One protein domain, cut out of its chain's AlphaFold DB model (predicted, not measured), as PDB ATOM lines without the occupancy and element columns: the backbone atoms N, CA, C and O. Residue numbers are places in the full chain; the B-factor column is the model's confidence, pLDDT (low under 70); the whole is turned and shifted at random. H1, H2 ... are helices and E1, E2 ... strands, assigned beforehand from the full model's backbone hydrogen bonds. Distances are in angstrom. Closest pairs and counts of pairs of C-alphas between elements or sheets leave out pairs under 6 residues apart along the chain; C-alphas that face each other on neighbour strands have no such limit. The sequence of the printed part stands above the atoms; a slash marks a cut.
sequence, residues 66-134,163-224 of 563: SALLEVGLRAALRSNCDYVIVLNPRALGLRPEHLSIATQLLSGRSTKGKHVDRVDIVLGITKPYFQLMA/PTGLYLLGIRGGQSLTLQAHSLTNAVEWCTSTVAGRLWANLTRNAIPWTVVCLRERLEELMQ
ATOM      1  N   SER A  66     120.126   2.721  16.646       56.44
ATOM      2  CA  SER A  66     119.289   3.092  15.493       56.44
ATOM      3  C   SER A  66     119.953   2.761  14.151       56.44
ATOM      4  O   SER A  66     119.327   2.163  13.277       56.44
ATOM      5  N   ALA A  67     121.247   3.067  14.006       60.00
ATOM      6  CA  ALA A  67     122.029   2.731  12.819       60.00
ATOM      7  C   ALA A  67     122.268   1.214  12.703       60.00
ATOM      8  O   ALA A  67     122.266   0.669  11.599       60.00
ATOM      9  N   LEU A  68     122.415   0.513  13.835       64.44
ATOM     10  CA  LEU A  68     122.554  -0.948  13.868       64.44
ATOM     11  C   LEU A  68     121.304  -1.674  13.367       64.44
ATOM     12  O   LEU A  68     121.440  -2.667  12.653       64.44
ATOM     13  N   LEU A  69     120.104  -1.182  13.693       70.94
ATOM     14  CA  LEU A  69     118.856  -1.768  13.199       70.94
ATOM     15  C   LEU A  69     118.799  -1.727  11.668       70.94
ATOM     16  O   LEU A  69     118.506  -2.736  11.035       70.94
ATOM     17  N   GLU A  70     119.118  -0.578  11.072       74.69
ATOM     18  CA  GLU A  70     119.119  -0.410   9.619       74.69
ATOM     19  C   GLU A  70     120.177  -1.281   8.933       74.69
ATOM     20  O   GLU A  70     119.879  -1.979   7.959       74.69
ATOM     21  N   VAL A  71     121.413  -1.255   9.442       69.44
ATOM     22  CA  VAL A  71     122.526  -2.046   8.899       69.44
ATOM     23  C   VAL A  71     122.222  -3.541   9.011       69.44
ATOM     24  O   VAL A  71     122.381  -4.267   8.029       69.44
ATOM     25  N   GLY A  72     121.724  -3.987  10.166       66.75
ATOM     26  CA  GLY A  72     121.326  -5.371  10.411       66.75
ATOM     27  C   GLY A  72     120.174  -5.815   9.513       66.75
ATOM     28  O   GLY A  72     120.252  -6.880   8.904       66.75
ATOM     29  N   LEU A  73     119.146  -4.975   9.345       74.25
ATOM     30  CA  LEU A  73     118.018  -5.273   8.466       74.25
ATOM     31  C   LEU A  73     118.466  -5.389   7.003       74.25
ATOM     32  O   LEU A  73     118.119  -6.351   6.322       74.25
ATOM     33  N   ARG A  74     119.278  -4.444   6.515       73.81
ATOM     34  CA  ARG A  74     119.816  -4.488   5.147       73.81
ATOM     35  C   ARG A  74     120.708  -5.706   4.925       73.81
ATOM     36  O   ARG A  74     120.620  -6.315   3.863       73.81
ATOM     37  N   ALA A  75     121.550  -6.065   5.894       68.50
ATOM     38  CA  ALA A  75     122.394  -7.255   5.814       68.50
ATOM     39  C   ALA A  75     121.552  -8.541   5.765       68.50
ATOM     40  O   ALA A  75     121.759  -9.365   4.877       68.50
ATOM     41  N   ALA A  76     120.554  -8.667   6.645       66.88
ATOM     42  CA  ALA A  76     119.663  -9.826   6.709       66.88
ATOM     43  C   ALA A  76     118.763  -9.967   5.466       66.88
ATOM     44  O   ALA A  76     118.458 -11.073   5.021       66.88
ATOM     45  N   LEU A  77     118.355  -8.850   4.864       68.94
ATOM     46  CA  LEU A  77     117.598  -8.867   3.613       68.94
ATOM     47  C   LEU A  77     118.494  -9.164   2.395       68.94
ATOM     48  O   LEU A  77     118.037  -9.777   1.433       68.94
ATOM     49  N   ARG A  78     119.781  -8.785   2.434       68.69
ATOM     50  CA  ARG A  78     120.774  -9.152   1.405       68.69
ATOM     51  C   ARG A  78     121.158 -10.631   1.447       68.69
ATOM     52  O   ARG A  78     121.510 -11.175   0.407       68.69
ATOM     53  N   SER A  79     121.059 -11.294   2.601       69.06
ATOM     54  CA  SER A  79     121.313 -12.736   2.739       69.06
ATOM     55  C   SER A  79     120.178 -13.630   2.217       69.06
ATOM     56  O   SER A  79     120.198 -14.832   2.458       69.06
ATOM     57  N   ASN A  80     119.210 -13.065   1.482       69.44
ATOM     58  CA  ASN A  80     118.106 -13.786   0.842       69.44
ATOM     59  C   ASN A  80     117.242 -14.597   1.833       69.44
ATOM     60  O   ASN A  80     116.721 -15.659   1.500       69.44
ATOM     61  N   CYS A  81     117.113 -14.104   3.070       71.94
ATOM     62  CA  CYS A  81     116.269 -14.707   4.101       71.94
ATOM     63  C   CYS A  81     114.782 -14.555   3.750       71.94
ATOM     64  O   CYS A  81     114.374 -13.497   3.276       71.94
ATOM     65  N   ASP A  82     113.955 -15.561   4.062       73.94
ATOM     66  CA  ASP A  82     112.499 -15.514   3.833       73.94
ATOM     67  C   ASP A  82     111.786 -14.456   4.696       73.94
ATOM     68  O   ASP A  82     110.751 -13.912   4.304       73.94
ATOM     69  N   TYR A  83     112.319 -14.169   5.886       76.69
ATOM     70  CA  TYR A  83     111.848 -13.142   6.816       76.69
ATOM     71  C   TYR A  83     112.937 -12.801   7.846       76.69
ATOM     72  O   TYR A  83     113.883 -13.561   8.055       76.69
ATOM     73  N   VAL A  84     112.784 -11.658   8.513       79.31
ATOM     74  CA  VAL A  84     113.649 -11.143   9.580       79.31
ATOM     75  C   VAL A  84     112.778 -10.817  10.786       79.31
ATOM     76  O   VAL A  84     111.737 -10.184  10.638       79.31
ATOM     77  N   ILE A  85     113.193 -11.238  11.981       80.31
ATOM     78  CA  ILE A  85     112.517 -10.894  13.236       80.31
ATOM     79  C   ILE A  85     113.516 -10.170  14.133       80.31
ATOM     80  O   ILE A  85     114.570 -10.707  14.460       80.31
ATOM     81  N   VAL A  86     113.162  -8.957  14.537       79.69
ATOM     82  CA  VAL A  86     113.908  -8.134  15.484       79.69
ATOM     83  C   VAL A  86     113.159  -8.133  16.806       79.69
ATOM     84  O   VAL A  86     111.958  -7.860  16.851       79.69
ATOM     85  N   LEU A  87     113.871  -8.438  17.886       80.50
ATOM     86  CA  LEU A  87     113.319  -8.479  19.235       80.50
ATOM     87  C   LEU A  87     113.845  -7.316  20.063       80.50
ATOM     88  O   LEU A  87     114.985  -6.876  19.902       80.50
ATOM     89  N   ASN A  88     113.001  -6.823  20.962       77.75
ATOM     90  CA  ASN A  88     113.418  -5.857  21.962       77.75
ATOM     91  C   ASN A  88     113.902  -6.597  23.216       77.75
ATOM     92  O   ASN A  88     113.095  -7.272  23.862       77.75
ATOM     93  N   PRO A  89     115.179  -6.455  23.601       69.12
ATOM     94  CA  PRO A  89     115.706  -7.074  24.812       69.12
ATOM     95  C   PRO A  89     115.073  -6.535  26.106       69.12
ATOM     96  O   PRO A  89     115.209  -7.170  27.145       69.12
ATOM     97  N   ARG A  90     114.378  -5.387  26.073       69.50
ATOM     98  CA  ARG A  90     113.714  -4.783  27.245       69.50
ATOM     99  C   ARG A  90     112.300  -5.309  27.500       69.50
ATOM    100  O   ARG A  90     111.686  -4.929  28.496       69.50
ATOM    101  N   ALA A  91     111.773  -6.147  26.606       74.06
ATOM    102  CA  ALA A  91     110.434  -6.703  26.728       74.06
ATOM    103  C   ALA A  91     110.409  -7.944  27.632       74.06
ATOM    104  O   ALA A  91     111.158  -8.900  27.439       74.06
ATOM    105  N   LEU A  92     109.494  -7.946  28.594       73.00
ATOM    106  CA  LEU A  92     109.299  -9.012  29.565       73.00
ATOM    107  C   LEU A  92     108.224  -9.992  29.098       73.00
ATOM    108  O   LEU A  92     107.208  -9.607  28.520       73.00
ATOM    109  N   GLY A  93     108.430 -11.274  29.402       70.06
ATOM    110  CA  GLY A  93     107.439 -12.315  29.124       70.06
ATOM    111  C   GLY A  93     107.384 -12.766  27.662       70.06
ATOM    112  O   GLY A  93     106.381 -13.346  27.246       70.06
ATOM    113  N   LEU A  94     108.444 -12.544  26.875       75.88
ATOM    114  CA  LEU A  94     108.524 -13.056  25.508       75.88
ATOM    115  C   LEU A  94     108.534 -14.598  25.506       75.88
ATOM    116  O   LEU A  94     109.530 -15.237  25.832       75.88
ATOM    117  N   ARG A  95     107.405 -15.204  25.129       78.25
ATOM    118  CA  ARG A  95     107.248 -16.659  24.958       78.25
ATOM    119  C   ARG A  95     107.583 -17.129  23.532       78.25
ATOM    120  O   ARG A  95     107.379 -16.362  22.588       78.25
ATOM    121  N   PRO A  96     107.979 -18.407  23.349       78.56
ATOM    122  CA  PRO A  96     108.162 -19.018  22.025       78.56
ATOM    123  C   PRO A  96     106.922 -18.921  21.124       78.56
ATOM    124  O   PRO A  96     107.040 -18.852  19.901       78.56
ATOM    125  N   GLU A  97     105.731 -18.862  21.724       80.19
ATOM    126  CA  GLU A  97     104.457 -18.712  21.019       80.19
ATOM    127  C   GLU A  97     104.419 -17.439  20.158       80.19
ATOM    128  O   GLU A  97     104.026 -17.511  18.994       80.19
ATOM    129  N   HIS A  98     104.924 -16.306  20.661       80.50
ATOM    130  CA  HIS A  98     104.962 -15.045  19.909       80.50
ATOM    131  C   HIS A  98     105.814 -15.151  18.641       80.50
ATOM    132  O   HIS A  98     105.424 -14.660  17.581       80.50
ATOM    133  N   LEU A  99     106.956 -15.840  18.735       82.00
ATOM    134  CA  LEU A  99     107.831 -16.103  17.593       82.00
ATOM    135  C   LEU A  99     107.161 -17.065  16.609       82.00
ATOM    136  O   LEU A  99     107.170 -16.828  15.403       82.00
ATOM    137  N   SER A 100     106.518 -18.122  17.108       81.56
ATOM    138  CA  SER A 100     105.816 -19.090  16.260       81.56
ATOM    139  C   SER A 100     104.660 -18.454  15.471       81.56
ATOM    140  O   SER A 100     104.489 -18.745  14.292       81.56
ATOM    141  N   ILE A 101     103.917 -17.521  16.075       81.19
ATOM    142  CA  ILE A 101     102.827 -16.801  15.405       81.19
ATOM    143  C   ILE A 101     103.395 -15.831  14.365       81.19
ATOM    144  O   ILE A 101     102.932 -15.815  13.225       81.19
ATOM    145  N   ALA A 102     104.428 -15.057  14.718       81.38
ATOM    146  CA  ALA A 102     105.060 -14.122  13.790       81.38
ATOM    147  C   ALA A 102     105.643 -14.840  12.558       81.38
ATOM    148  O   ALA A 102     105.408 -14.425  11.426       81.38
ATOM    149  N   THR A 103     106.340 -15.959  12.762       82.31
ATOM    150  CA  THR A 103     106.902 -16.773  11.668       82.31
ATOM    151  C   THR A 103     105.820 -17.388  10.775       82.31
ATOM    152  O   THR A 103     105.977 -17.399   9.553       82.31
ATOM    153  N   GLN A 104     104.698 -17.854  11.335       82.06
ATOM    154  CA  GLN A 104     103.564 -18.369  10.550       82.06
ATOM    155  C   GLN A 104     102.928 -17.282   9.671       82.06
ATOM    156  O   GLN A 104     102.646 -17.536   8.499       82.06
ATOM    157  N   LEU A 105     102.750 -16.070  10.208       80.38
ATOM    158  CA  LEU A 105     102.185 -14.931   9.474       80.38
ATOM    159  C   LEU A 105     103.098 -14.461   8.329       80.38
ATOM    160  O   LEU A 105     102.617 -14.212   7.225       80.38
ATOM    161  N   LEU A 106     104.411 -14.395   8.568       78.44
ATOM    162  CA  LEU A 106     105.395 -13.943   7.573       78.44
ATOM    163  C   LEU A 106     105.661 -14.991   6.481       78.44
ATOM    164  O   LEU A 106     105.843 -14.647   5.314       78.44
ATOM    165  N   SER A 107     105.671 -16.279   6.840       78.88
ATOM    166  CA  SER A 107     105.894 -17.376   5.883       78.88
ATOM    167  C   SER A 107     104.637 -17.771   5.098       78.88
ATOM    168  O   SER A 107     104.735 -18.471   4.087       78.88
ATOM    169  N   GLY A 108     103.447 -17.359   5.555       70.44
ATOM    170  CA  GLY A 108     102.159 -17.765   4.979       70.44
ATOM    171  C   GLY A 108     101.874 -19.270   5.099       70.44
ATOM    172  O   GLY A 108     100.990 -19.790   4.410       70.44
ATOM    173  N   ARG A 109     102.632 -19.995   5.937       64.81
ATOM    174  CA  ARG A 109     102.467 -21.433   6.190       64.81
ATOM    175  C   ARG A 109     101.670 -21.633   7.475       64.81
ATOM    176  O   ARG A 109     102.182 -21.450   8.575       64.81
ATOM    177  N   SER A 110     100.412 -22.043   7.335       55.81
ATOM    178  CA  SER A 110      99.582 -22.469   8.465       55.81
ATOM    179  C   SER A 110      99.791 -23.950   8.763       55.81
ATOM    180  O   SER A 110      99.768 -24.780   7.854       55.81
ATOM    181  N   THR A 111      99.888 -24.307  10.042       51.97
ATOM    182  CA  THR A 111      99.898 -25.706  10.510       51.97
ATOM    183  C   THR A 111      98.552 -26.419  10.307       51.97
ATOM    184  O   THR A 111      98.479 -27.633  10.467       51.97
ATOM    185  N   LYS A 112      97.486 -25.691   9.930       50.34
ATOM    186  CA  LYS A 112      96.113 -26.209   9.765       50.34
ATOM    187  C   LYS A 112      95.599 -26.214   8.315       50.34
ATOM    188  O   LYS A 112      94.390 -26.240   8.101       50.34
ATOM    189  N   GLY A 113      96.478 -26.159   7.312       46.84
ATOM    190  CA  GLY A 113      96.105 -26.382   5.903       46.84
ATOM    191  C   GLY A 113      95.274 -25.279   5.223       46.84
ATOM    192  O   GLY A 113      94.919 -25.427   4.059       46.84
ATOM    193  N   LYS A 114      94.985 -24.158   5.897       47.19
ATOM    194  CA  LYS A 114      94.448 -22.943   5.260       47.19
ATOM    195  C   LYS A 114      95.590 -21.979   4.953       47.19
ATOM    196  O   LYS A 114      96.288 -21.563   5.874       47.19
ATOM    197  N   HIS A 115      95.764 -21.616   3.683       49.59
ATOM    198  CA  HIS A 115      96.627 -20.498   3.302       49.59
ATOM    199  C   HIS A 115      96.134 -19.233   4.012       49.59
ATOM    200  O   HIS A 115      94.981 -18.844   3.856       49.59
ATOM    201  N   VAL A 116      96.991 -18.646   4.847       56.66
ATOM    202  CA  VAL A 116      96.760 -17.323   5.432       56.66
ATOM    203  C   VAL A 116      97.299 -16.308   4.433       56.66
ATOM    204  O   VAL A 116      98.357 -16.548   3.841       56.66
ATOM    205  N   ASP A 117      96.575 -15.206   4.230       59.25
ATOM    206  CA  ASP A 117      97.059 -14.090   3.422       59.25
ATOM    207  C   ASP A 117      98.445 -13.675   3.917       59.25
ATOM    208  O   ASP A 117      98.683 -13.520   5.117       59.25
ATOM    209  N   ARG A 118      99.392 -13.589   2.982       67.12
ATOM    210  CA  ARG A 118     100.793 -13.324   3.308       67.12
ATOM    211  C   ARG A 118     100.906 -11.916   3.878       67.12
ATOM    212  O   ARG A 118     100.484 -10.970   3.224       67.12
ATOM    213  N   VAL A 119     101.500 -11.811   5.065       77.88
ATOM    214  CA  VAL A 119     101.719 -10.542   5.759       77.88
ATOM    215  C   VAL A 119     103.139 -10.055   5.489       77.88
ATOM    216  O   VAL A 119     104.091 -10.833   5.571       77.88
ATOM    217  N   ASP A 120     103.292  -8.770   5.189       76.12
ATOM    218  CA  ASP A 120     104.597  -8.155   4.939       76.12
ATOM    219  C   ASP A 120     105.290  -7.753   6.246       76.12
ATOM    220  O   ASP A 120     106.510  -7.901   6.364       76.12
ATOM    221  N   ILE A 121     104.523  -7.280   7.241       80.44
ATOM    222  CA  ILE A 121     105.045  -6.825   8.538       80.44
ATOM    223  C   ILE A 121     104.198  -7.313   9.716       80.44
ATOM    224  O   ILE A 121     102.978  -7.158   9.737       80.44
ATOM    225  N   VAL A 122     104.865  -7.820  10.755       81.31
ATOM    226  CA  VAL A 122     104.260  -8.191  12.043       81.31
ATOM    227  C   VAL A 122     104.827  -7.314  13.160       81.31
ATOM    228  O   VAL A 122     106.040  -7.226  13.325       81.31
ATOM    229  N   LEU A 123     103.957  -6.692  13.956       83.69
ATOM    230  CA  LEU A 123     104.327  -5.796  15.054       83.69
ATOM    231  C   LEU A 123     103.830  -6.330  16.399       83.69
ATOM    232  O   LEU A 123     102.632  -6.525  16.589       83.69
ATOM    233  N   GLY A 124     104.727  -6.507  17.361       82.75
ATOM    234  CA  GLY A 124     104.392  -6.720  18.767       82.75
ATOM    235  C   GLY A 124     104.552  -5.422  19.545       82.75
ATOM    236  O   GLY A 124     105.665  -4.915  19.635       82.75
ATOM    237  N   ILE A 125     103.467  -4.881  20.103       82.81
ATOM    238  CA  ILE A 125     103.478  -3.609  20.845       82.81
ATOM    239  C   ILE A 125     103.767  -3.846  22.329       82.81
ATOM    240  O   ILE A 125     103.223  -4.776  22.920       82.81
ATOM    241  N   THR A 126     104.566  -2.987  22.956       78.44
ATOM    242  CA  THR A 126     104.766  -2.993  24.411       78.44
ATOM    243  C   THR A 126     103.885  -1.974  25.128       78.44
ATOM    244  O   THR A 126     103.372  -1.015  24.544       78.44
ATOM    245  N   LYS A 127     103.713  -2.184  26.431       76.50
ATOM    246  CA  LYS A 127     103.209  -1.201  27.394       76.50
ATOM    247  C   LYS A 127     104.299  -0.939  28.450       76.50
ATOM    248  O   LYS A 127     105.018  -1.873  28.808       76.50
ATOM    249  N   PRO A 128     104.432   0.291  28.969       70.12
ATOM    250  CA  PRO A 128     105.411   0.582  30.015       70.12
ATOM    251  C   PRO A 128     105.086  -0.187  31.306       70.12
ATOM    252  O   PRO A 128     103.924  -0.229  31.725       70.12
ATOM    253  N   TYR A 129     106.104  -0.771  31.946       68.06
ATOM    254  CA  TYR A 129     105.951  -1.589  33.159       68.06
ATOM    255  C   TYR A 129     105.289  -0.814  34.321       68.06
ATOM    256  O   TYR A 129     104.330  -1.294  34.936       68.06
ATOM    257  N   PHE A 130     105.694   0.441  34.547       61.19
ATOM    258  CA  PHE A 130     105.163   1.316  35.604       61.19
ATOM    259  C   PHE A 130     103.625   1.494  35.617       61.19
ATOM    260  O   PHE A 130     103.021   1.629  36.687       61.19
ATOM    261  N   GLN A 131     102.942   1.442  34.462       55.44
ATOM    262  CA  GLN A 131     101.476   1.609  34.402       55.44
ATOM    263  C   GLN A 131     100.700   0.477  35.101       55.44
ATOM    264  O   GLN A 131      99.532   0.659  35.468       55.44
ATOM    265  N   LEU A 132     101.318  -0.686  35.335       48.84
ATOM    266  CA  LEU A 132     100.667  -1.793  36.036       48.84
ATOM    267  C   LEU A 132     100.538  -1.536  37.548       48.84
ATOM    268  O   LEU A 132      99.520  -1.890  38.142       48.84
ATOM    269  N   MET A 133     101.527  -0.891  38.173       49.41
ATOM    270  CA  MET A 133     101.490  -0.573  39.609       49.41
ATOM    271  C   MET A 133     100.408   0.471  39.917       49.41
ATOM    272  O   MET A 133      99.632   0.292  40.852       49.41
ATOM    273  N   ALA A 134     100.282   1.509  39.083       48.16
ATOM    274  CA  ALA A 134      99.250   2.540  39.231       48.16
ATOM    275  C   ALA A 134      97.823   2.031  38.937       48.16
ATOM    276  O   ALA A 134      96.846   2.543  39.482       48.16
ATOM    277  N   PRO A 163     102.509   6.110  25.081       54.03
ATOM    278  CA  PRO A 163     103.765   5.727  24.455       54.03
ATOM    279  C   PRO A 163     103.840   4.198  24.402       54.03
ATOM    280  O   PRO A 163     103.678   3.511  25.412       54.03
ATOM    281  N   THR A 164     103.980   3.677  23.191       65.06
ATOM    282  CA  THR A 164     103.991   2.249  22.884       65.06
ATOM    283  C   THR A 164     105.332   1.958  22.232       65.06
ATOM    284  O   THR A 164     105.649   2.491  21.168       65.06
ATOM    285  N   GLY A 165     106.158   1.160  22.900       74.12
ATOM    286  CA  GLY A 165     107.338   0.589  22.268       74.12
ATOM    287  C   GLY A 165     106.947  -0.622  21.420       74.12
ATOM    288  O   GLY A 165     105.765  -0.947  21.243       74.12
ATOM    289  N   LEU A 166     107.951  -1.309  20.889       79.12
ATOM    290  CA  LEU A 166     107.778  -2.590  20.211       79.12
ATOM    291  C   LEU A 166     108.598  -3.651  20.933       79.12
ATOM    292  O   LEU A 166     109.738  -3.383  21.296       79.12
ATOM    293  N   TYR A 167     108.049  -4.854  21.100       81.31
ATOM    294  CA  TYR A 167     108.818  -6.023  21.537       81.31
ATOM    295  C   TYR A 167     109.259  -6.910  20.379       81.31
ATOM    296  O   TYR A 167     110.223  -7.663  20.514       81.31
ATOM    297  N   LEU A 168     108.548  -6.836  19.253       83.00
ATOM    298  CA  LEU A 168     108.781  -7.664  18.080       83.00
ATOM    299  C   LEU A 168     108.504  -6.852  16.815       83.00
ATOM    300  O   LEU A 168     107.441  -6.246  16.681       83.00
ATOM    301  N   LEU A 169     109.445  -6.882  15.878       85.31
ATOM    302  CA  LEU A 169     109.284  -6.407  14.507       85.31
ATOM    303  C   LEU A 169     109.654  -7.550  13.566       85.31
ATOM    304  O   LEU A 169     110.816  -7.923  13.455       85.31
ATOM    305  N   GLY A 170     108.655  -8.116  12.907       82.00
ATOM    306  CA  GLY A 170     108.812  -9.113  11.864       82.00
ATOM    307  C   GLY A 170     108.653  -8.469  10.494       82.00
ATOM    308  O   GLY A 170     107.669  -7.773  10.272       82.00
ATOM    309  N   ILE A 171     109.596  -8.694   9.584       80.69
ATOM    310  CA  ILE A 171     109.576  -8.171   8.215       80.69
ATOM    311  C   ILE A 171     109.826  -9.324   7.253       80.69
ATOM    312  O   ILE A 171     110.734 -10.130   7.457       80.69
ATOM    313  N   ARG A 172     109.025  -9.418   6.198       79.25
ATOM    314  CA  ARG A 172     109.192 -10.439   5.164       79.25
ATOM    315  C   ARG A 172     110.404 -10.146   4.268       79.25
ATOM    316  O   ARG A 172     110.753  -8.998   4.030       79.25
ATOM    317  N   GLY A 173     111.065 -11.182   3.766       69.31
ATOM    318  CA  GLY A 173     112.174 -11.057   2.823       69.31
ATOM    319  C   GLY A 173     111.718 -10.746   1.398       69.31
ATOM    320  O   GLY A 173     110.723 -11.296   0.923       69.31
ATOM    321  N   GLY A 174     112.452  -9.871   0.700       68.75
ATOM    322  CA  GLY A 174     112.209  -9.538  -0.708       68.75
ATOM    323  C   GLY A 174     113.024  -8.339  -1.216       68.75
ATOM    324  O   GLY A 174     113.366  -7.435  -0.454       68.75
ATOM    325  N   GLN A 175     113.316  -8.306  -2.522       56.78
ATOM    326  CA  GLN A 175     114.170  -7.282  -3.157       56.78
ATOM    327  C   GLN A 175     113.570  -5.858  -3.149       56.78
ATOM    328  O   GLN A 175     114.304  -4.870  -3.156       56.78
ATOM    329  N   SER A 176     112.242  -5.718  -3.089       59.53
ATOM    330  CA  SER A 176     111.586  -4.406  -2.957       59.53
ATOM    331  C   SER A 176     111.804  -3.776  -1.575       59.53
ATOM    332  O   SER A 176     111.902  -2.555  -1.461       59.53
ATOM    333  N   LEU A 177     111.956  -4.601  -0.533       60.72
ATOM    334  CA  LEU A 177     112.109  -4.171   0.860       60.72
ATOM    335  C   LEU A 177     113.548  -3.736   1.181       60.72
ATOM    336  O   LEU A 177     113.748  -2.805   1.963       60.72
ATOM    337  N   THR A 178     114.559  -4.314   0.517       61.41
ATOM    338  CA  THR A 178     115.967  -3.897   0.673       61.41
ATOM    339  C   THR A 178     116.214  -2.433   0.322       61.41
ATOM    340  O   THR A 178     117.036  -1.783   0.967       61.41
ATOM    341  N   LEU A 179     115.509  -1.902  -0.684       58.91
ATOM    342  CA  LEU A 179     115.677  -0.523  -1.153       58.91
ATOM    343  C   LEU A 179     114.999   0.503  -0.229       58.91
ATOM    344  O   LEU A 179     115.345   1.680  -0.266       58.91
ATOM    345  N   GLN A 180     114.062   0.062   0.614       69.56
ATOM    346  CA  GLN A 180     113.207   0.932   1.433       69.56
ATOM    347  C   GLN A 180     113.426   0.772   2.939       69.56
ATOM    348  O   GLN A 180     112.835   1.509   3.724       69.56
ATOM    349  N   ALA A 181     114.332  -0.123   3.346       70.00
ATOM    350  CA  ALA A 181     114.772  -0.273   4.729       70.00
ATOM    351  C   ALA A 181     115.104   1.081   5.379       70.00
ATOM    352  O   ALA A 181     114.682   1.328   6.501       70.00
ATOM    353  N   HIS A 182     115.762   1.982   4.635       74.75
ATOM    354  CA  HIS A 182     116.090   3.324   5.115       74.75
ATOM    355  C   HIS A 182     114.860   4.137   5.510       74.75
ATOM    356  O   HIS A 182     114.850   4.733   6.578       74.75
ATOM    357  N   SER A 183     113.814   4.181   4.676       75.12
ATOM    358  CA  SER A 183     112.637   4.999   4.991       75.12
ATOM    359  C   SER A 183     111.832   4.408   6.147       75.12
ATOM    360  O   SER A 183     111.179   5.156   6.868       75.12
ATOM    361  N   LEU A 184     111.919   3.090   6.361       75.19
ATOM    362  CA  LEU A 184     111.312   2.413   7.502       75.19
ATOM    363  C   LEU A 184     112.065   2.682   8.812       75.19
ATOM    364  O   LEU A 184     111.429   2.948   9.831       75.19
ATOM    365  N   THR A 185     113.400   2.630   8.795       77.19
ATOM    366  CA  THR A 185     114.251   2.806   9.986       77.19
ATOM    367  C   THR A 185     114.662   4.255  10.243       77.19
ATOM    368  O   THR A 185     115.286   4.534  11.266       77.19
ATOM    369  N   ASN A 186     114.309   5.189   9.354       78.62
ATOM    370  CA  ASN A 186     114.674   6.594   9.498       78.62
ATOM    371  C   ASN A 186     114.130   7.171  10.813       78.62
ATOM    372  O   ASN A 186     112.926   7.103  11.077       78.62
ATOM    373  N   ALA A 187     115.029   7.744  11.618       73.19
ATOM    374  CA  ALA A 187     114.739   8.303  12.937       73.19
ATOM    375  C   ALA A 187     114.023   7.330  13.903       73.19
ATOM    376  O   ALA A 187     113.317   7.765  14.816       73.19
ATOM    377  N   VAL A 188     114.188   6.014  13.710       76.69
ATOM    378  CA  VAL A 188     113.695   4.992  14.641       76.69
ATOM    379  C   VAL A 188     114.800   4.648  15.635       76.69
ATOM    380  O   VAL A 188     115.787   3.992  15.304       76.69
ATOM    381  N   GLU A 189     114.617   5.064  16.883       74.50
ATOM    382  CA  GLU A 189     115.491   4.687  17.993       74.50
ATOM    383  C   GLU A 189     114.964   3.419  18.659       74.50
ATOM    384  O   GLU A 189     114.062   3.485  19.490       74.50
ATOM    385  N   TRP A 190     115.498   2.258  18.271       74.75
ATOM    386  CA  TRP A 190     115.078   0.960  18.811       74.75
ATOM    387  C   TRP A 190     115.184   0.905  20.350       74.75
ATOM    388  O   TRP A 190     116.060   1.540  20.936       74.75
ATOM    389  N   CYS A 191     114.304   0.134  21.001       69.19
ATOM    390  CA  CYS A 191     114.177   0.036  22.469       69.19
ATOM    391  C   CYS A 191     113.726   1.329  23.180       69.19
ATOM    392  O   CYS A 191     114.032   1.526  24.361       69.19
ATOM    393  N   THR A 192     113.026   2.223  22.476       71.69
ATOM    394  CA  THR A 192     112.405   3.416  23.068       71.69
ATOM    395  C   THR A 192     110.881   3.346  23.023       71.69
ATOM    396  O   THR A 192     110.263   2.662  22.204       71.69
ATOM    397  N   SER A 193     110.249   4.129  23.889       70.44
ATOM    398  CA  SER A 193     108.795   4.203  24.029       70.44
ATOM    399  C   SER A 193     108.093   4.913  22.856       70.44
ATOM    400  O   SER A 193     106.863   4.948  22.793       70.44
ATOM    401  N   THR A 194     108.867   5.465  21.913       74.12
ATOM    402  CA  THR A 194     108.383   6.135  20.696       74.12
ATOM    403  C   THR A 194     108.507   5.264  19.444       74.12
ATOM    404  O   THR A 194     107.976   5.645  18.396       74.12
ATOM    405  N   VAL A 195     109.148   4.086  19.538       80.19
ATOM    406  CA  VAL A 195     109.428   3.202  18.392       80.19
ATOM    407  C   VAL A 195     108.166   2.862  17.614       80.19
ATOM    408  O   VAL A 195     108.161   3.026  16.397       80.19
ATOM    409  N   ALA A 196     107.092   2.407  18.274       78.38
ATOM    410  CA  ALA A 196     105.897   1.976  17.548       78.38
ATOM    411  C   ALA A 196     105.242   3.149  16.812       78.38
ATOM    412  O   ALA A 196     104.858   3.009  15.654       78.38
ATOM    413  N   GLY A 197     105.175   4.322  17.451       76.25
ATOM    414  CA  GLY A 197     104.625   5.535  16.847       76.25
ATOM    415  C   GLY A 197     105.445   6.032  15.652       76.25
ATOM    416  O   GLY A 197     104.876   6.368  14.616       76.25
ATOM    417  N   ARG A 198     106.780   6.040  15.763       80.38
ATOM    418  CA  ARG A 198     107.685   6.450  14.675       80.38
ATOM    419  C   ARG A 198     107.672   5.463  13.513       80.38
ATOM    420  O   ARG A 198     107.569   5.889  12.366       80.38
ATOM    421  N   LEU A 199     107.692   4.163  13.803       79.62
ATOM    422  CA  LEU A 199     107.578   3.126  12.782       79.62
ATOM    423  C   LEU A 199     106.230   3.229  12.058       79.62
ATOM    424  O   LEU A 199     106.191   3.203  10.834       79.62
ATOM    425  N   TRP A 200     105.130   3.412  12.796       79.19
ATOM    426  CA  TRP A 200     103.806   3.598  12.204       79.19
ATOM    427  C   TRP A 200     103.743   4.842  11.313       79.19
ATOM    428  O   TRP A 200     103.242   4.770  10.193       79.19
ATOM    429  N   ALA A 201     104.322   5.964  11.749       79.62
ATOM    430  CA  ALA A 201     104.424   7.168  10.928       79.62
ATOM    431  C   ALA A 201     105.194   6.903   9.620       79.62
ATOM    432  O   ALA A 201     104.727   7.290   8.549       79.62
ATOM    433  N   ASN A 202     106.314   6.176   9.680       79.75
ATOM    434  CA  ASN A 202     107.094   5.798   8.498       79.75
ATOM    435  C   ASN A 202     106.308   4.872   7.553       79.75
ATOM    436  O   ASN A 202     106.335   5.069   6.339       79.75
ATOM    437  N   LEU A 203     105.549   3.919   8.102       76.62
ATOM    438  CA  LEU A 203     104.672   3.027   7.337       76.62
ATOM    439  C   LEU A 203     103.567   3.795   6.608       76.62
ATOM    440  O   LEU A 203     103.343   3.564   5.428       76.62
ATOM    441  N   THR A 204     102.912   4.741   7.286       74.00
ATOM    442  CA  THR A 204     101.829   5.545   6.689       74.00
ATOM    443  C   THR A 204     102.315   6.564   5.657       74.00
ATOM    444  O   THR A 204     101.560   6.945   4.766       74.00
ATOM    445  N   ARG A 205     103.571   7.018   5.765       72.31
ATOM    446  CA  ARG A 205     104.165   8.002   4.851       72.31
ATOM    447  C   ARG A 205     104.594   7.386   3.517       72.31
ATOM    448  O   ARG A 205     104.624   8.083   2.506       72.31
ATOM    449  N   ASN A 206     104.930   6.099   3.509       63.75
ATOM    450  CA  ASN A 206     105.286   5.376   2.296       63.75
ATOM    451  C   ASN A 206     104.001   4.891   1.604       63.75
ATOM    452  O   ASN A 206     103.272   4.075   2.151       63.75
ATOM    453  N   ALA A 207     103.718   5.383   0.394       48.47
ATOM    454  CA  ALA A 207     102.492   5.119  -0.373       48.47
ATOM    455  C   ALA A 207     102.388   3.687  -0.959       48.47
ATOM    456  O   ALA A 207     101.923   3.496  -2.081       48.47
ATOM    457  N   ILE A 208     102.862   2.675  -0.232       61.16
ATOM    458  CA  ILE A 208     102.928   1.283  -0.685       61.16
ATOM    459  C   ILE A 208     101.948   0.465   0.155       61.16
ATOM    460  O   ILE A 208     101.937   0.612   1.377       61.16
ATOM    461  N   PRO A 209     101.136  -0.411  -0.459       66.38
ATOM    462  CA  PRO A 209     100.203  -1.256   0.273       66.38
ATOM    463  C   PRO A 209     100.963  -2.401   0.951       66.38
ATOM    464  O   PRO A 209     100.992  -3.521   0.450       66.38
ATOM    465  N   TRP A 210     101.620  -2.122   2.076       72.31
ATOM    466  CA  TRP A 210     102.152  -3.170   2.943       72.31
ATOM    467  C   TRP A 210     101.038  -3.730   3.818       72.31
ATOM    468  O   TRP A 210     100.276  -2.989   4.443       72.31
ATOM    469  N   THR A 211     100.968  -5.053   3.896       76.44
ATOM    470  CA  THR A 211     100.080  -5.740   4.833       76.44
ATOM    471  C   THR A 211     100.743  -5.790   6.211       76.44
ATOM    472  O   THR A 211     101.758  -6.459   6.412       76.44
ATOM    473  N   VAL A 212     100.191  -5.041   7.170       77.81
ATOM    474  CA  VAL A 212     100.739  -4.919   8.530       77.81
ATOM    475  C   VAL A 212      99.777  -5.546   9.535       77.81
ATOM    476  O   VAL A 212      98.610  -5.165   9.604       77.81
ATOM    477  N   VAL A 213     100.268  -6.478  10.351       82.06
ATOM    478  CA  VAL A 213      99.505  -7.113  11.434       82.06
ATOM    479  C   VAL A 213     100.133  -6.781  12.777       82.06
ATOM    480  O   VAL A 213     101.338  -6.927  12.966       82.06
ATOM    481  N   CYS A 214      99.310  -6.383  13.743       80.75
ATOM    482  CA  CYS A 214      99.748  -6.190  15.119       80.75
ATOM    483  C   CYS A 214      99.296  -7.355  16.011       80.75
ATOM    484  O   CYS A 214      98.122  -7.731  16.010       80.75
ATOM    485  N   LEU A 215     100.225  -7.921  16.785       80.44
ATOM    486  CA  LEU A 215      99.929  -8.920  17.805       80.44
ATOM    487  C   LEU A 215      99.084  -8.289  18.917       80.44
ATOM    488  O   LEU A 215      99.365  -7.194  19.402       80.44
ATOM    489  N   ARG A 216      98.036  -9.005  19.333       74.38
ATOM    490  CA  ARG A 216      97.072  -8.516  20.329       74.38
ATOM    491  C   ARG A 216      97.680  -8.383  21.727       74.38
ATOM    492  O   ARG A 216      97.268  -7.512  22.491       74.38
ATOM    493  N   GLU A 217      98.612  -9.267  22.072       75.62
ATOM    494  CA  GLU A 217      99.265  -9.271  23.377       75.62
ATOM    495  C   GLU A 217     100.270  -8.127  23.473       75.62
ATOM    496  O   GLU A 217     101.173  -8.008  22.642       75.62
ATOM    497  N   ARG A 218     100.092  -7.286  24.499       77.00
ATOM    498  CA  ARG A 218     101.004  -6.188  24.813       77.00
ATOM    499  C   ARG A 218     101.931  -6.597  25.947       77.00
ATOM    500  O   ARG A 218     101.485  -6.670  27.095       77.00
ATOM    501  N   LEU A 219     103.195  -6.839  25.614       76.94
ATOM    502  CA  LEU A 219     104.221  -7.187  26.594       76.94
ATOM    503  C   LEU A 219     104.666  -5.966  27.390       76.94
ATOM    504  O   LEU A 219     104.520  -4.825  26.954       76.94
ATOM    505  N   GLU A 220     105.186  -6.210  28.580       75.50
ATOM    506  CA  GLU A 220     105.691  -5.147  29.440       75.50
ATOM    507  C   GLU A 220     107.120  -4.790  29.054       75.50
ATOM    508  O   GLU A 220     107.916  -5.674  28.757       75.50
ATOM    509  N   GLU A 221     107.448  -3.503  29.049       73.75
ATOM    510  CA  GLU A 221     108.789  -3.018  28.731       73.75
ATOM    511  C   GLU A 221     109.374  -2.225  29.894       73.75
ATOM    512  O   GLU A 221     108.715  -1.338  30.448       73.75
ATOM    513  N   LEU A 222     110.620  -2.555  30.240       71.25
ATOM    514  CA  LEU A 222     111.428  -1.823  31.209       71.25
ATOM    515  C   LEU A 222     111.940  -0.536  30.561       71.25
ATOM    516  O   LEU A 222     112.762  -0.584  29.644       71.25
ATOM    517  N   MET A 223     111.465   0.611  31.038       66.62
ATOM    518  CA  MET A 223     111.790   1.914  30.461       66.62
ATOM    519  C   MET A 223     112.542   2.831  31.419       66.62
ATOM    520  O   MET A 223     113.289   3.697  30.964       66.62
ATOM    521  N   GLN A 224     112.334   2.675  32.725       67.81
ATOM    522  CA  GLN A 224     112.879   3.560  33.744       67.81
ATOM    523  C   GLN A 224     113.572   2.773  34.870       67.81
ATOM    524  O   GLN A 224     113.213   1.625  35.127       67.81
TER     525      GLN A 224
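AT A GLANCE: This is residues 66 to 134 and 163 to 224 of the 563 residues of an uncharacterized protein of Clonorchis sinensis (UniProt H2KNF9). A twisted, curled sheet of four strands forms the core, with H2 over one face and H1 and H6 over the other, three layers in all; short H5 packs between H1 and H6. H3, beside the cut, lies farthest from the mean of the C-alphas, and residues 108 to 120 form a long loop without a named element. The printed part has 131 residues with six named helices and four named strands, in the order H1 E1 H2 E2 H3 E3 H4 H5 H6 E4. The sheet's order is E1 E3 E2 E4, mixed; the class is mixed, helices and strands. The whole is compact, with a radius of gyration of the C-alphas of 14.6 A and spans of 44 by 37 by 25 A.

HOW THE PARTS SIT: H1, residues 66 to 78, is on the sheet of E1, residues 83 to 87, E3, residues 166 to 172, E2, residues 121 to 128, and E4, residues 212 to 221. H1 runs along the strands over E1, at a height of 10.1 A over the sheet; its closest C-alphas to E1 are those of Ala 76 and Val 84, 6.8 A. E1 and E3 are antiparallel, with N 84 and O 171 at 2.8 A. H2, residues 96 to 107, is on the opposite face, 8.4 A over the sheet, over E3 and E2; E1, H2 and E2 make a split strand-helix-strand unit, two strands running the same way with E3 between them, its crossover left-handed. E3 and E2 are antiparallel, with N 122 and O 170 at 2.8 A. H3, residues 130 to 134, is only just not on the sheet, with 4 pairs of C-alphas within 10 A. H4, residues 175 to 178, touches H1, with C-alphas 74 and 178 at 5.9 A. H5, residues 181 to 185, touches H1, with C-alphas 70 and 185 at 5.8 A. H6, residues 195 to 205, is on the same face as H1, 10.4 A over the sheet, and touches H5, with C-alphas 184 and 202 at 5.5 A. E2 and E4 are parallel, with N 123 and O 213 at 2.8 A; E4 bends by 75 degrees at residue 217. In H2, H5 and H6 every O i to N i+4 pair is within hydrogen-bond range, in H1 8 of 9, in H3 0 of 1 with 1 of 2 O i to N i+3 pairs; H4 is too short for an O i to N i+4 pair.

IN THESE COORDINATES: H1 begins at C-alpha 66, (119.289, 3.092, 15.493), and is 18.7 A long. H2 is 16.4 A, E2 22.7 A, E3 17.0 A and H6 15.3 A long. E4, 21.8 A, ends at C-alpha 221, (108.789, -3.018, 28.731).

THE WHOLE: C-alphas 134 and 175, the two farthest apart, are 46.0 A from each other. Residues 135 to 162 are not printed, and the gap across this cut is 15.8 A. The link from H2 to E2 is long. The mean pLDDT of the printed part is 71.7; residues under 70 include 109 to 118 and 129 to 134.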